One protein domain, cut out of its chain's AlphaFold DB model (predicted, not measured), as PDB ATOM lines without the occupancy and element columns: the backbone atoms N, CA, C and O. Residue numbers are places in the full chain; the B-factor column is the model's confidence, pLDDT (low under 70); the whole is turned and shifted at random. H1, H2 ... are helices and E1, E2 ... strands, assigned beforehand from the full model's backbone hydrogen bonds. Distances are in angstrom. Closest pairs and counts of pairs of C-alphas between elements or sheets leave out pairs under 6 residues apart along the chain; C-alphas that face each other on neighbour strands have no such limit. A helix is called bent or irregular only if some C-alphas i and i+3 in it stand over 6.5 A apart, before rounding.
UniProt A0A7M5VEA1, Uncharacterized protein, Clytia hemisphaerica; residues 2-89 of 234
ATOM      1  N   MET A   2     172.633 224.098 229.932       93.62
ATOM      2  CA  MET A   2     171.822 223.732 228.770       93.62
ATOM      3  C   MET A   2     172.738 223.615 227.552       93.62
ATOM      4  O   MET A   2     173.540 224.518 227.322       93.62
ATOM      5  N   LEU A   3     172.629 222.519 226.805       94.88
ATOM      6  CA  LEU A   3     173.339 222.299 225.551       94.88
ATOM      7  C   LEU A   3     172.318 222.024 224.445       94.88
ATOM      8  O   LEU A   3     171.419 221.203 224.614       94.88
ATOM      9  N   TYR A   4     172.466 222.721 223.325       94.69
ATOM     10  CA  TYR A   4     171.667 222.519 222.123       94.69
ATOM     11  C   TYR A   4     172.583 221.988 221.021       94.69
ATOM     12  O   TYR A   4     173.558 222.650 220.663       94.69
ATOM     13  N   ILE A   5     172.286 220.795 220.514       92.19
ATOM     14  CA  ILE A   5     173.011 220.137 219.429       92.19
ATOM     15  C   ILE A   5     172.084 220.101 218.221       92.19
ATOM     16  O   ILE A   5     170.992 219.547 218.302       92.19
ATOM     17  N   SER A   6     172.532 220.657 217.100       88.62
ATOM     18  CA  SER A   6     171.846 220.544 215.816       88.62
ATOM     19  C   SER A   6     172.870 220.340 214.713       88.62
ATOM     20  O   SER A   6     173.933 220.965 214.725       88.62
ATOM     21  N   GLY A   7     172.566 219.427 213.800       83.88
ATOM     22  CA  GLY A   7     173.458 219.049 212.714       83.88
ATOM     23  C   GLY A   7     173.032 217.746 212.056       83.88
ATOM     24  O   GLY A   7     172.197 217.002 212.580       83.88
ATOM     25  N   ASP A   8     173.628 217.458 210.905       81.75
ATOM     26  CA  ASP A   8     173.370 216.217 210.184       81.75
ATOM     27  C   ASP A   8     173.933 215.021 210.961       81.75
ATOM     28  O   ASP A   8     175.051 215.063 211.491       81.75
ATOM     29  N   ALA A   9     173.157 213.942 211.022       80.31
ATOM     30  CA  ALA A   9     173.631 212.689 211.579       80.31
ATOM     31  C   ALA A   9     174.598 212.002 210.608       80.31
ATOM     32  O   ALA A   9     174.331 211.902 209.408       80.31
ATOM     33  N   ILE A  10     175.705 211.489 211.138       80.56
ATOM     34  CA  ILE A  10     176.672 210.696 210.380       80.56
ATOM     35  C   ILE A  10     176.842 209.353 211.079       80.56
ATOM     36  O   ILE A  10     177.323 209.282 212.208       80.56
ATOM     37  N   GLU A  11     176.465 208.290 210.373       74.06
ATOM     38  CA  GLU A  11     176.593 206.910 210.828       74.06
ATOM     39  C   GLU A  11     177.714 206.190 210.071       74.06
ATOM     40  O   GLU A  11     177.748 206.153 208.835       74.06
ATOM     41  N   ASN A  12     178.613 205.552 210.818       71.44
ATOM     42  CA  ASN A  12     179.561 204.599 210.271       71.44
ATOM     43  C   ASN A  12     178.946 203.195 210.308       71.44
ATOM     44  O   ASN A  12     179.023 202.488 211.312       71.44
ATOM     45  N   LYS A  13     178.376 202.774 209.175       68.44
ATOM     46  CA  LYS A  13     177.681 201.481 209.028       68.44
ATOM     47  C   LYS A  13     178.521 200.268 209.443       68.44
ATOM     48  O   LYS A  13     177.970 199.282 209.917       68.44
ATOM     49  N   THR A  14     179.846 200.344 209.299       64.81
ATOM     50  CA  THR A  14     180.755 199.248 209.675       64.81
ATOM     51  C   THR A  14     180.830 199.102 211.193       64.81
ATOM     52  O   THR A  14     180.612 198.016 211.718       64.81
ATOM     53  N   LEU A  15     181.062 200.207 211.905       66.50
ATOM     54  CA  LEU A  15     181.121 200.232 213.372       66.50
ATOM     55  C   LEU A  15     179.745 199.969 214.000       66.50
ATOM     56  O   LEU A  15     179.647 199.258 214.995       66.50
ATOM     57  N   SER A  16     178.682 200.481 213.369       62.88
ATOM     58  CA  SER A  16     177.285 200.219 213.742       62.88
ATOM     59  C   SER A  16     176.970 198.719 213.709       62.88
ATOM     60  O   SER A  16     176.475 198.167 214.688       62.88
ATOM     61  N   SER A  17     177.382 198.014 212.646       62.59
ATOM     62  CA  SER A  17     177.187 196.559 212.531       62.59
ATOM     63  C   SER A  17     177.960 195.728 213.562       62.59
ATOM     64  O   SER A  17     177.576 194.597 213.852       62.59
ATOM     65  N   LEU A  18     179.032 196.290 214.123       65.06
ATOM     66  CA  LEU A  18     179.867 195.656 215.142       65.06
ATOM     67  C   LEU A  18     179.430 196.018 216.573       65.06
ATOM     68  O   LEU A  18     180.015 195.515 217.529       65.06
ATOM     69  N   GLY A  19     178.408 196.870 216.731       61.38
ATOM     70  CA  GLY A  19     177.954 197.351 218.038       61.38
ATOM     71  C   GLY A  19     179.008 198.180 218.773       61.38
ATOM     72  O   GLY A  19     178.997 198.237 220.003       61.38
ATOM     73  N   GLU A  20     179.949 198.783 218.043       64.38
ATOM     74  CA  GLU A  20     181.051 199.526 218.643       64.38
ATOM     75  C   GLU A  20     180.617 200.922 219.117       64.38
ATOM     76  O   GLU A  20     179.752 201.586 218.533       64.38
ATOM     77  N   VAL A  21     181.271 201.366 220.193       61.50
ATOM     78  CA  VAL A  21     181.210 202.740 220.712       61.50
ATOM     79  C   VAL A  21     181.645 203.698 219.594       61.50
ATOM     80  O   VAL A  21     182.576 203.380 218.852       61.50
ATOM     81  N   TYR A  22     181.004 204.866 219.468       68.12
ATOM     82  CA  TYR A  22     181.267 205.844 218.393       68.12
ATOM     83  C   TYR A  22     180.830 205.408 216.980       68.12
ATOM     84  O   TYR A  22     181.442 205.777 215.974       68.12
ATOM     85  N   SER A  23     179.750 204.635 216.872       67.75
ATOM     86  CA  SER A  23     179.193 204.218 215.577       67.75
ATOM     87  C   SER A  23     178.406 205.318 214.855       67.75
ATOM     88  O   SER A  23     178.335 205.304 213.623       67.75
ATOM     89  N   CYS A  24     177.851 206.297 215.576       72.19
ATOM     90  CA  CYS A  24     177.126 207.417 214.978       72.19
ATOM     91  C   CYS A  24     177.160 208.672 215.862       72.19
ATOM     92  O   CYS A  24     177.052 208.590 217.084       72.19
ATOM     93  N   GLY A  25     177.295 209.838 215.229       82.69
ATOM     94  CA  GLY A  25     177.381 211.135 215.902       82.69
ATOM     95  C   GLY A  25     176.777 212.267 215.073       82.69
ATOM     96  O   GLY A  25     176.345 212.068 213.935       82.69
ATOM     97  N   VAL A  26     176.745 213.467 215.650       85.75
ATOM     98  CA  VAL A  26     176.227 214.675 214.992       85.75
ATOM     99  C   VAL A  26     177.384 215.499 214.444       85.75
ATOM    100  O   VAL A  26     178.335 215.803 215.165       85.75
ATOM    101  N   ALA A  27     177.309 215.876 213.169       84.31
ATOM    102  CA  ALA A  27     178.316 216.716 212.540       84.31
ATOM    103  C   ALA A  27     178.335 218.124 213.157       84.31
ATOM    104  O   ALA A  27     177.324 218.820 213.188       84.31
ATOM    105  N   THR A  28     179.511 218.564 213.605       77.12
ATOM    106  CA  THR A  28     179.729 219.899 214.199       77.12
ATOM    107  C   THR A  28     180.247 220.933 213.195       77.12
ATOM    108  O   THR A  28     180.334 222.118 213.512       77.12
ATOM    109  N   GLN A  29     180.573 220.509 211.968       68.38
ATOM    110  CA  GLN A  29     180.963 221.380 210.859       68.38
ATOM    111  C   GLN A  29     180.185 221.020 209.591       68.38
ATOM    112  O   GLN A  29     180.045 219.845 209.250       68.38
ATOM    113  N   GLY A  30     179.720 222.041 208.865       56.81
ATOM    114  CA  GLY A  30     179.167 221.870 207.522       56.81
ATOM    115  C   GLY A  30     180.238 221.359 206.554       56.81
ATOM    116  O   GLY A  30     181.403 221.736 206.658       56.81
ATOM    117  N   ALA A  31     179.847 220.514 205.601       51.97
ATOM    118  CA  ALA A  31     180.712 219.725 204.713       51.97
ATOM    119  C   ALA A  31     181.665 220.497 203.753       51.97
ATOM    120  O   ALA A  31     182.122 219.933 202.757       51.97
ATOM    121  N   ALA A  32     182.000 221.763 204.003       50.34
ATOM    122  CA  ALA A  32     182.832 222.584 203.127       50.34
ATOM    123  C   ALA A  32     184.152 222.998 203.800       50.34
ATOM    124  O   ALA A  32     184.296 224.114 204.293       50.34
ATOM    125  N   MET A  33     185.156 222.119 203.747       52.41
ATOM    126  CA  MET A  33     186.549 222.545 203.921       52.41
ATOM    127  C   MET A  33     187.012 223.294 202.655       52.41
ATOM    128  O   MET A  33     186.839 222.765 201.546       52.41
ATOM    129  N   PRO A  34     187.614 224.495 202.772       48.72
ATOM    130  CA  PRO A  34     188.204 225.202 201.640       48.72
ATOM    131  C   PRO A  34     189.253 224.335 200.931       48.72
ATOM    132  O   PRO A  34     189.941 223.515 201.542       48.72
ATOM    133  N   ALA A  35     189.390 224.532 199.621       49.88
ATOM    134  CA  ALA A  35     190.079 223.611 198.722       49.88
ATOM    135  C   ALA A  35     191.576 223.296 198.985       49.88
ATOM    136  O   ALA A  35     191.986 222.259 198.464       49.88
ATOM    137  N   PRO A  36     192.403 224.028 199.772       50.00
ATOM    138  CA  PRO A  36     193.778 223.575 200.000       50.00
ATOM    139  C   PRO A  36     193.910 222.535 201.129       50.00
ATOM    140  O   PRO A  36     194.946 221.884 201.216       50.00
ATOM    141  N   PHE A  37     192.880 222.324 201.963       51.44
ATOM    142  CA  PHE A  37     192.934 221.419 203.131       51.44
ATOM    143  C   PHE A  37     192.100 220.140 202.973       51.44
ATOM    144  O   PHE A  37     191.764 219.482 203.957       51.44
ATOM    145  N   LYS A  38     191.773 219.745 201.736       50.81
ATOM    146  CA  LYS A  38     191.112 218.463 201.437       50.81
ATOM    147  C   LYS A  38     192.074 217.271 201.594       50.81
ATOM    148  O   LYS A  38     192.203 216.448 200.694       50.81
ATOM    149  N   SER A  39     192.739 217.126 202.738       48.84
ATOM    150  CA  SER A  39     193.110 215.783 203.193       48.84
ATOM    151  C   SER A  39     191.805 215.077 203.535       48.84
ATOM    152  O   SER A  39     191.008 215.696 204.234       48.84
ATOM    153  N   LYS A  40     191.554 213.845 203.060       45.62
ATOM    154  CA  LYS A  40     190.392 213.046 203.498       45.62
ATOM    155  C   LYS A  40     190.355 213.106 205.031       45.62
ATOM    156  O   LYS A  40     191.228 212.486 205.644       45.62
ATOM    157  N   PRO A  41     189.447 213.874 205.662       46.34
ATOM    158  CA  PRO A  41     189.407 213.866 207.106       46.34
ATOM    159  C   PRO A  41     189.058 212.432 207.486       46.34
ATOM    160  O   PRO A  41     188.187 211.818 206.859       46.34
ATOM    161  N   LYS A  42     189.763 211.859 208.467       52.47
ATOM    162  CA  LYS A  42     189.228 210.675 209.142       52.47
ATOM    163  C   LYS A  42     187.817 211.091 209.559       52.47
ATOM    164  O   LYS A  42     187.693 212.086 210.268       52.47
ATOM    165  N   GLN A  43     186.787 210.418 209.038       53.69
ATOM    166  CA  GLN A  43     185.377 210.849 209.094       53.69
ATOM    167  C   GLN A  43     184.886 211.220 210.509       53.69
ATOM    168  O   GLN A  43     183.874 211.892 210.650       53.69
ATOM    169  N   ASN A  44     185.644 210.849 211.542       57.03
ATOM    170  CA  ASN A  44     185.305 210.960 212.950       57.03
ATOM    171  C   ASN A  44     185.757 212.267 213.636       57.03
ATOM    172  O   ASN A  44     185.305 212.518 214.744       57.03
ATOM    173  N   SER A  45     186.633 213.100 213.050       61.62
ATOM    174  CA  SER A  45     187.210 214.262 213.773       61.62
ATOM    175  C   SER A  45     186.266 215.457 213.967       61.62
ATOM    176  O   SER A  45     186.616 216.384 214.691       61.62
ATOM    177  N   PHE A  46     185.091 215.451 213.333       76.56
ATOM    178  CA  PHE A  46     184.104 216.539 213.410       76.56
ATOM    179  C   PHE A  46     182.744 216.076 213.943       76.56
ATOM    180  O   PHE A  46     181.759 216.808 213.825       76.56
ATOM    181  N   LEU A  47     182.676 214.866 214.496       83.69
ATOM    182  CA  LEU A  47     181.451 214.291 215.036       83.69
ATOM    183  C   LEU A  47     181.419 214.476 216.548       83.69
ATOM    184  O   LEU A  47     182.422 214.249 217.217       83.69
ATOM    185  N   LEU A  48     180.261 214.885 217.055       88.00
ATOM    186  CA  LEU A  48     179.943 214.862 218.473       88.00
ATOM    187  C   LEU A  48     179.135 213.600 218.761       88.00
ATOM    188  O   LEU A  48     178.037 213.426 218.221       88.00
ATOM    189  N   TYR A  49     179.678 212.736 219.606       89.44
ATOM    190  CA  TYR A  49     179.053 211.478 219.984       89.44
ATOM    191  C   TYR A  49     178.369 211.585 221.353       89.44
ATOM    192  O   TYR A  49     178.747 212.436 222.168       89.44
ATOM    193  N   PRO A  50     177.375 210.728 221.648       90.31
ATOM    194  CA  PRO A  50     176.768 210.653 222.978       90.31
ATOM    195  C   PRO A  50     177.805 210.512 224.107       90.31
ATOM    196  O   PRO A  50     177.701 211.164 225.149       90.31
ATOM    197  N   GLU A  51     178.846 209.711 223.892       89.25
ATOM    198  CA  GLU A  51     179.880 209.402 224.877       89.25
ATOM    199  C   GLU A  51     180.754 210.613 225.229       89.25
ATOM    200  O   GLU A  51     181.196 210.745 226.375       89.25
ATOM    201  N   ASP A  52     180.914 211.558 224.300       90.44
ATOM    202  CA  ASP A  52     181.636 212.813 224.541       90.44
ATOM    203  C   ASP A  52     180.934 213.682 225.596       90.44
ATOM    204  O   ASP A  52     181.552 214.558 226.213       90.44
ATOM    205  N   LEU A  53     179.641 213.438 225.845       92.06
ATOM    206  CA  LEU A  53     178.855 214.163 226.838       92.06
ATOM    207  C   LEU A  53     178.977 213.582 228.252       92.06
ATOM    208  O   LEU A  53     178.612 214.263 229.216       92.06
ATOM    209  N   ILE A  54     179.537 212.376 228.414       91.44
ATOM    210  CA  ILE A  54     179.670 211.707 229.721       91.44
ATOM    211  C   ILE A  54     180.386 212.593 230.750       91.44
ATOM    212  O   ILE A  54     179.892 212.718 231.871       91.44
ATOM    213  N   PRO A  55     181.505 213.279 230.442       92.19
ATOM    214  CA  PRO A  55     182.161 214.119 231.437       92.19
ATOM    215  C   PRO A  55     181.286 215.266 231.956       92.19
ATOM    216  O   PRO A  55     181.464 215.695 233.101       92.19
ATOM    217  N   PHE A  56     180.340 215.735 231.139       92.12
ATOM    218  CA  PHE A  56     179.439 216.841 231.452       92.12
ATOM    219  C   PHE A  56     178.234 216.413 232.297       92.12
ATOM    220  O   PHE A  56     177.652 217.262 232.974       92.12
ATOM    221  N   THR A  57     177.913 215.113 232.361       91.75
ATOM    222  CA  THR A  57     176.857 214.588 233.248       91.75
ATOM    223  C   THR A  57     177.260 214.601 234.730       91.75
ATOM    224  O   THR A  57     176.458 214.269 235.596       91.75
ATOM    225  N   ARG A  58     178.477 215.064 235.067       91.50
ATOM    226  CA  ARG A  58     178.907 215.380 236.447       91.50
ATOM    227  C   ARG A  58     178.262 216.641 237.029       91.50
ATOM    228  O   ARG A  58     178.499 216.965 238.192       91.50
ATOM    229  N   LYS A  59     177.465 217.368 236.245       90.50
ATOM    230  CA  LYS A  59     176.642 218.508 236.673       90.50
ATOM    231  C   LYS A  59     175.232 218.367 236.085       90.50
ATOM    232  O   LYS A  59     175.069 217.623 235.122       90.50
ATOM    233  N   PRO A  60     174.226 219.104 236.601       92.44
ATOM    234  CA  PRO A  60     172.911 219.168 235.973       92.44
ATOM    235  C   PRO A  60     173.009 219.534 234.479       92.44
ATOM    236  O   PRO A  60     173.456 220.642 234.143       92.44
ATOM    237  N   LEU A  61     172.583 218.626 233.602       93.81
ATOM    238  CA  LEU A  61     172.663 218.748 232.146       93.81
ATOM    239  C   LEU A  61     171.272 218.651 231.511       93.81
ATOM    240  O   LEU A  61     170.592 217.638 231.640       93.81
ATOM    241  N   PHE A  62     170.876 219.710 230.811       95.50
ATOM    242  CA  PHE A  62     169.703 219.743 229.948       95.50
ATOM    243  C   PHE A  62     170.176 219.759 228.495       95.50
ATOM    244  O   PHE A  62     170.876 220.686 228.087       95.50
ATOM    245  N   LEU A  63     169.831 218.738 227.728       96.00
ATOM    246  CA  LEU A  63     170.299 218.521 226.371       96.00
ATOM    247  C   LEU A  63     169.117 218.559 225.405       96.00
ATOM    248  O   LEU A  63     168.096 217.927 225.649       96.00
ATOM    249  N   ILE A  64     169.266 219.279 224.301       96.69
ATOM    250  CA  ILE A  64     168.338 219.240 223.168       96.69
ATOM    251  C   ILE A  64     169.132 218.745 221.965       96.69
ATOM    252  O   ILE A  64     170.170 219.327 221.647       96.69
ATOM    253  N   VAL A  65     168.660 217.682 221.319       95.00
ATOM    254  CA  VAL A  65     169.294 217.078 220.144       95.00
ATOM    255  C   VAL A  65     168.329 217.139 218.969       95.00
ATOM    256  O   VAL A  65     167.364 216.379 218.879       95.00
ATOM    257  N   ASP A  66     168.610 218.070 218.072       92.06
ATOM    258  CA  ASP A  66     167.857 218.377 216.866       92.06
ATOM    259  C   ASP A  66     168.614 217.850 215.639       92.06
ATOM    260  O   ASP A  66     169.342 218.566 214.953       92.06
ATOM    261  N   SER A  67     168.525 216.536 215.449       89.00
ATOM    262  CA  SER A  67     169.210 215.784 214.398       89.00
ATOM    263  C   SER A  67     168.400 214.533 214.057       89.00
ATOM    264  O   SER A  67     167.670 214.026 214.909       89.00
ATOM    265  N   SER A  68     168.557 213.992 212.847       83.88
ATOM    266  CA  SER A  68     167.820 212.803 212.400       83.88
ATOM    267  C   SER A  68     168.131 211.540 213.216       83.88
ATOM    268  O   SER A  68     167.250 210.707 213.385       83.88
ATOM    269  N   ASN A  69     169.333 211.418 213.798       83.88
ATOM    270  CA  ASN A  69     169.700 210.308 214.699       83.88
ATOM    271  C   ASN A  69     169.790 210.747 216.172       83.88
ATOM    272  O   ASN A  69     170.580 210.203 216.947       83.88
ATOM    273  N   SER A  70     168.990 211.737 216.572       90.31
ATOM    274  CA  SER A  70     168.926 212.233 217.956       90.31
ATOM    275  C   SER A  70     168.724 211.118 218.992       90.31
ATOM    276  O   SER A  70     169.286 211.195 220.080       90.31
ATOM    277  N   GLN A  71     167.988 210.061 218.629       89.81
ATOM    278  CA  GLN A  71     167.639 208.914 219.475       89.81
ATOM    279  C   GLN A  71     168.855 208.192 220.063       89.81
ATOM    280  O   GLN A  71     168.769 207.605 221.137       89.81
ATOM    281  N   LEU A  72     170.014 208.269 219.407       87.75
ATOM    282  CA  LEU A  72     171.249 207.679 219.921       87.75
ATOM    283  C   LEU A  72     171.730 208.339 221.208       87.75
ATOM    284  O   LEU A  72     172.379 207.691 222.017       87.75
ATOM    285  N   PHE A  73     171.377 209.602 221.448       91.81
ATOM    286  CA  PHE A  73     171.718 210.273 222.701       91.81
ATOM    287  C   PHE A  73     170.934 209.716 223.893       91.81
ATOM    288  O   PHE A  73     171.244 210.056 225.034       91.81
ATOM    289  N   ALA A  74     169.985 208.803 223.664       90.62
ATOM    290  CA  ALA A  74     169.390 208.023 224.731       90.62
ATOM    291  C   ALA A  74     170.403 207.092 225.434       90.62
ATOM    292  O   ALA A  74     170.177 206.683 226.571       90.62
ATOM    293  N   THR A  75     171.532 206.767 224.792       88.88
ATOM    294  CA  THR A  75     172.568 205.899 225.375       88.88
ATOM    295  C   THR A  75     173.461 206.615 226.387       88.88
ATOM    296  O   THR A  75     174.231 205.947 227.078       88.88
ATOM    297  N   VAL A  76     173.367 207.949 226.512       88.44
ATOM    298  CA  VAL A  76     174.177 208.722 227.466       88.44
ATOM    299  C   VAL A  76     173.890 208.227 228.888       88.44
ATOM    300  O   VAL A  76     172.781 208.412 229.399       88.44
ATOM    301  N   PRO A  77     174.876 207.622 229.572       84.12
ATOM    302  CA  PRO A  77     174.627 206.972 230.842       84.12
ATOM    303  C   PRO A  77     174.452 207.999 231.965       84.12
ATOM    304  O   PRO A  77     175.196 208.978 232.102       84.12
ATOM    305  N   HIS A  78     173.488 207.732 232.845       82.94
ATOM    306  CA  HIS A  78     173.196 208.561 234.013       82.94
ATOM    307  C   HIS A  78     174.085 208.185 235.217       82.94
ATOM    308  O   HIS A  78     173.616 207.705 236.242       82.94
ATOM    309  N   MET A  79     175.405 208.366 235.090       78.75
ATOM    310  CA  MET A  79     176.375 207.750 236.019       78.75
ATOM    311  C   MET A  79     176.626 208.506 237.333       78.75
ATOM    312  O   MET A  79     177.048 207.895 238.311       78.75
ATOM    313  N   PHE A  80     176.420 209.827 237.382       86.50
ATOM    314  CA  PHE A  80     176.896 210.660 238.507       86.50
ATOM    315  C   PHE A  80     175.790 211.141 239.458       86.50
ATOM    316  O   PHE A  80     176.022 212.041 240.267       86.50
ATOM    317  N   GLY A  81     174.572 210.599 239.338       85.38
ATOM    318  CA  GLY A  81     173.423 210.988 240.171       85.38
ATOM    319  C   GLY A  81     172.986 212.451 240.007       85.38
ATOM    320  O   GLY A  81     172.180 212.957 240.787       85.38
ATOM    321  N   GLN A  82     173.519 213.154 239.005       90.31
ATOM    322  CA  GLN A  82     173.179 214.541 238.709       90.31
ATOM    323  C   GLN A  82     171.981 214.624 237.772       90.31
ATOM    324  O   GLN A  82     171.775 213.719 236.976       90.31
ATOM    325  N   PRO A  83     171.201 215.711 237.805       91.00
ATOM    326  CA  PRO A  83     170.085 215.892 236.891       91.00
ATOM    327  C   PRO A  83     170.476 215.756 235.423       91.00
ATOM    328  O   PRO A  83     171.383 216.449 234.970       91.00
ATOM    329  N   LEU A  84     169.766 214.909 234.686       92.31
ATOM    330  CA  LEU A  84     169.927 214.754 233.247       92.31
ATOM    331  C   LEU A  84     168.550 214.813 232.596       92.31
ATOM    332  O   LEU A  84     167.649 214.074 232.989       92.31
ATOM    333  N   MET A  85     168.394 215.713 231.630       93.81
ATOM    334  CA  MET A  85     167.249 215.730 230.735       93.81
ATOM    335  C   MET A  85     167.747 215.806 229.301       93.81
ATOM    336  O   MET A  85     168.593 216.643 229.006       93.81
ATOM    337  N   ILE A  86     167.245 214.943 228.426       95.75
ATOM    338  CA  ILE A  86     167.601 214.921 227.008       95.75
ATOM    339  C   ILE A  86     166.310 214.968 226.207       95.75
ATOM    340  O   ILE A  86     165.474 214.094 226.384       95.75
ATOM    341  N   LEU A  87     166.138 215.970 225.351       97.19
ATOM    342  CA  LEU A  87     165.037 216.080 224.400       97.19
ATOM    343  C   LEU A  87     165.556 215.733 223.008       97.19
ATOM    344  O   LEU A  87     166.501 216.363 222.537       97.19
ATOM    345  N   MET A  88     164.946 214.751 222.356       96.00
ATOM    346  CA  MET A  88     165.391 214.229 221.066       96.00
ATOM    347  C   MET A  88     164.311 214.474 220.016       96.00
ATOM    348  O   MET A  88     163.149 214.099 220.206       96.00
ATOM    349  N   ALA A  89     164.699 215.116 218.913       93.88
ATOM    350  CA  ALA A  89     163.824 215.322 217.766       93.88
ATOM    351  C   ALA A  89     163.356 213.975 217.186       93.88
ATOM    352  O   ALA A  89     164.110 213.001 217.222       93.88
TER     353      ALA A  89
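What this domain is: This is residues 2 to 89 of the 234 residues of an uncharacterized protein of Clytia hemisphaerica (UniProt A0A7M5VEA1). A small three-stranded sheet has helix H3 over one face, with H2 grazing the sheet; a short strand pair, E2 and E3, lies beyond one end of it with H1 at its tip. A long loop leaves E3, and its residues 34 to 40 stick out. The printed part has 88 residues, running E1 E2 H1 E3 H2 E4 H3 E5; the sheet E1 E4 E5 is parallel, and E2 and E3 are antiparallel. The class is mixed, helices and strands, with under half of the residues in named elements. It is only just compact, close to loose, with a radius of gyration of the C-alphas of 14.1 A, and spans 46 by 29 by 22 A.

How they stand to each other: E1, residues 2 to 6, runs on into E2, residues 9 to 11, at 70 degrees. E2 is antiparallel to E3, residues 24 to 27, with N 10 and O 25 at 2.9 A. E1 is parallel to E4, residues 61 to 66, with N 3 and O 62 at 2.8 A. E4 is parallel to E5, residues 84 to 88, with N 63 and O 85 at 2.7 A. H3, residues 70 to 75, lies over E5 at a height of 7.8 A over the sheet; E4, H3 and E5 form a strand-helix-strand unit, two parallel neighbour strands with a helix between, its crossover right-handed. H2, residues 50 to 58, only grazes the sheet; it is irregular, with C-alphas 52 and 55 7.0 A apart. H2 and H3 only just touch, with 3 pairs of C-alphas within 8 A, the closest those of Pro 50 and Phe 73, 5.1 A. H1, residues 13 to 17, is not on this sheet. Every O i to N i+4 pair is within hydrogen-bond range in H1, but 1 of 5 in H2 and 0 of 2 in H3, where 4 of 6 and 3 of 3 O i to N i+3 pairs are.

Where its parts are: E1 begins at C-alpha 2 (171.822, 223.732, 228.770); E4 spans 16.0 A, H2 14.4 A, and E5 ends at C-alpha 88 (165.391, 214.229, 221.066).

The domain as a whole: The C-alphas farthest apart, of Pro 36 and Gly 81, are 46.8 A apart. The printed part has no cut. The link E3 to H2 is long, 22 residues. The pLDDT is under 70 at residues 13 to 23 and 29 to 45.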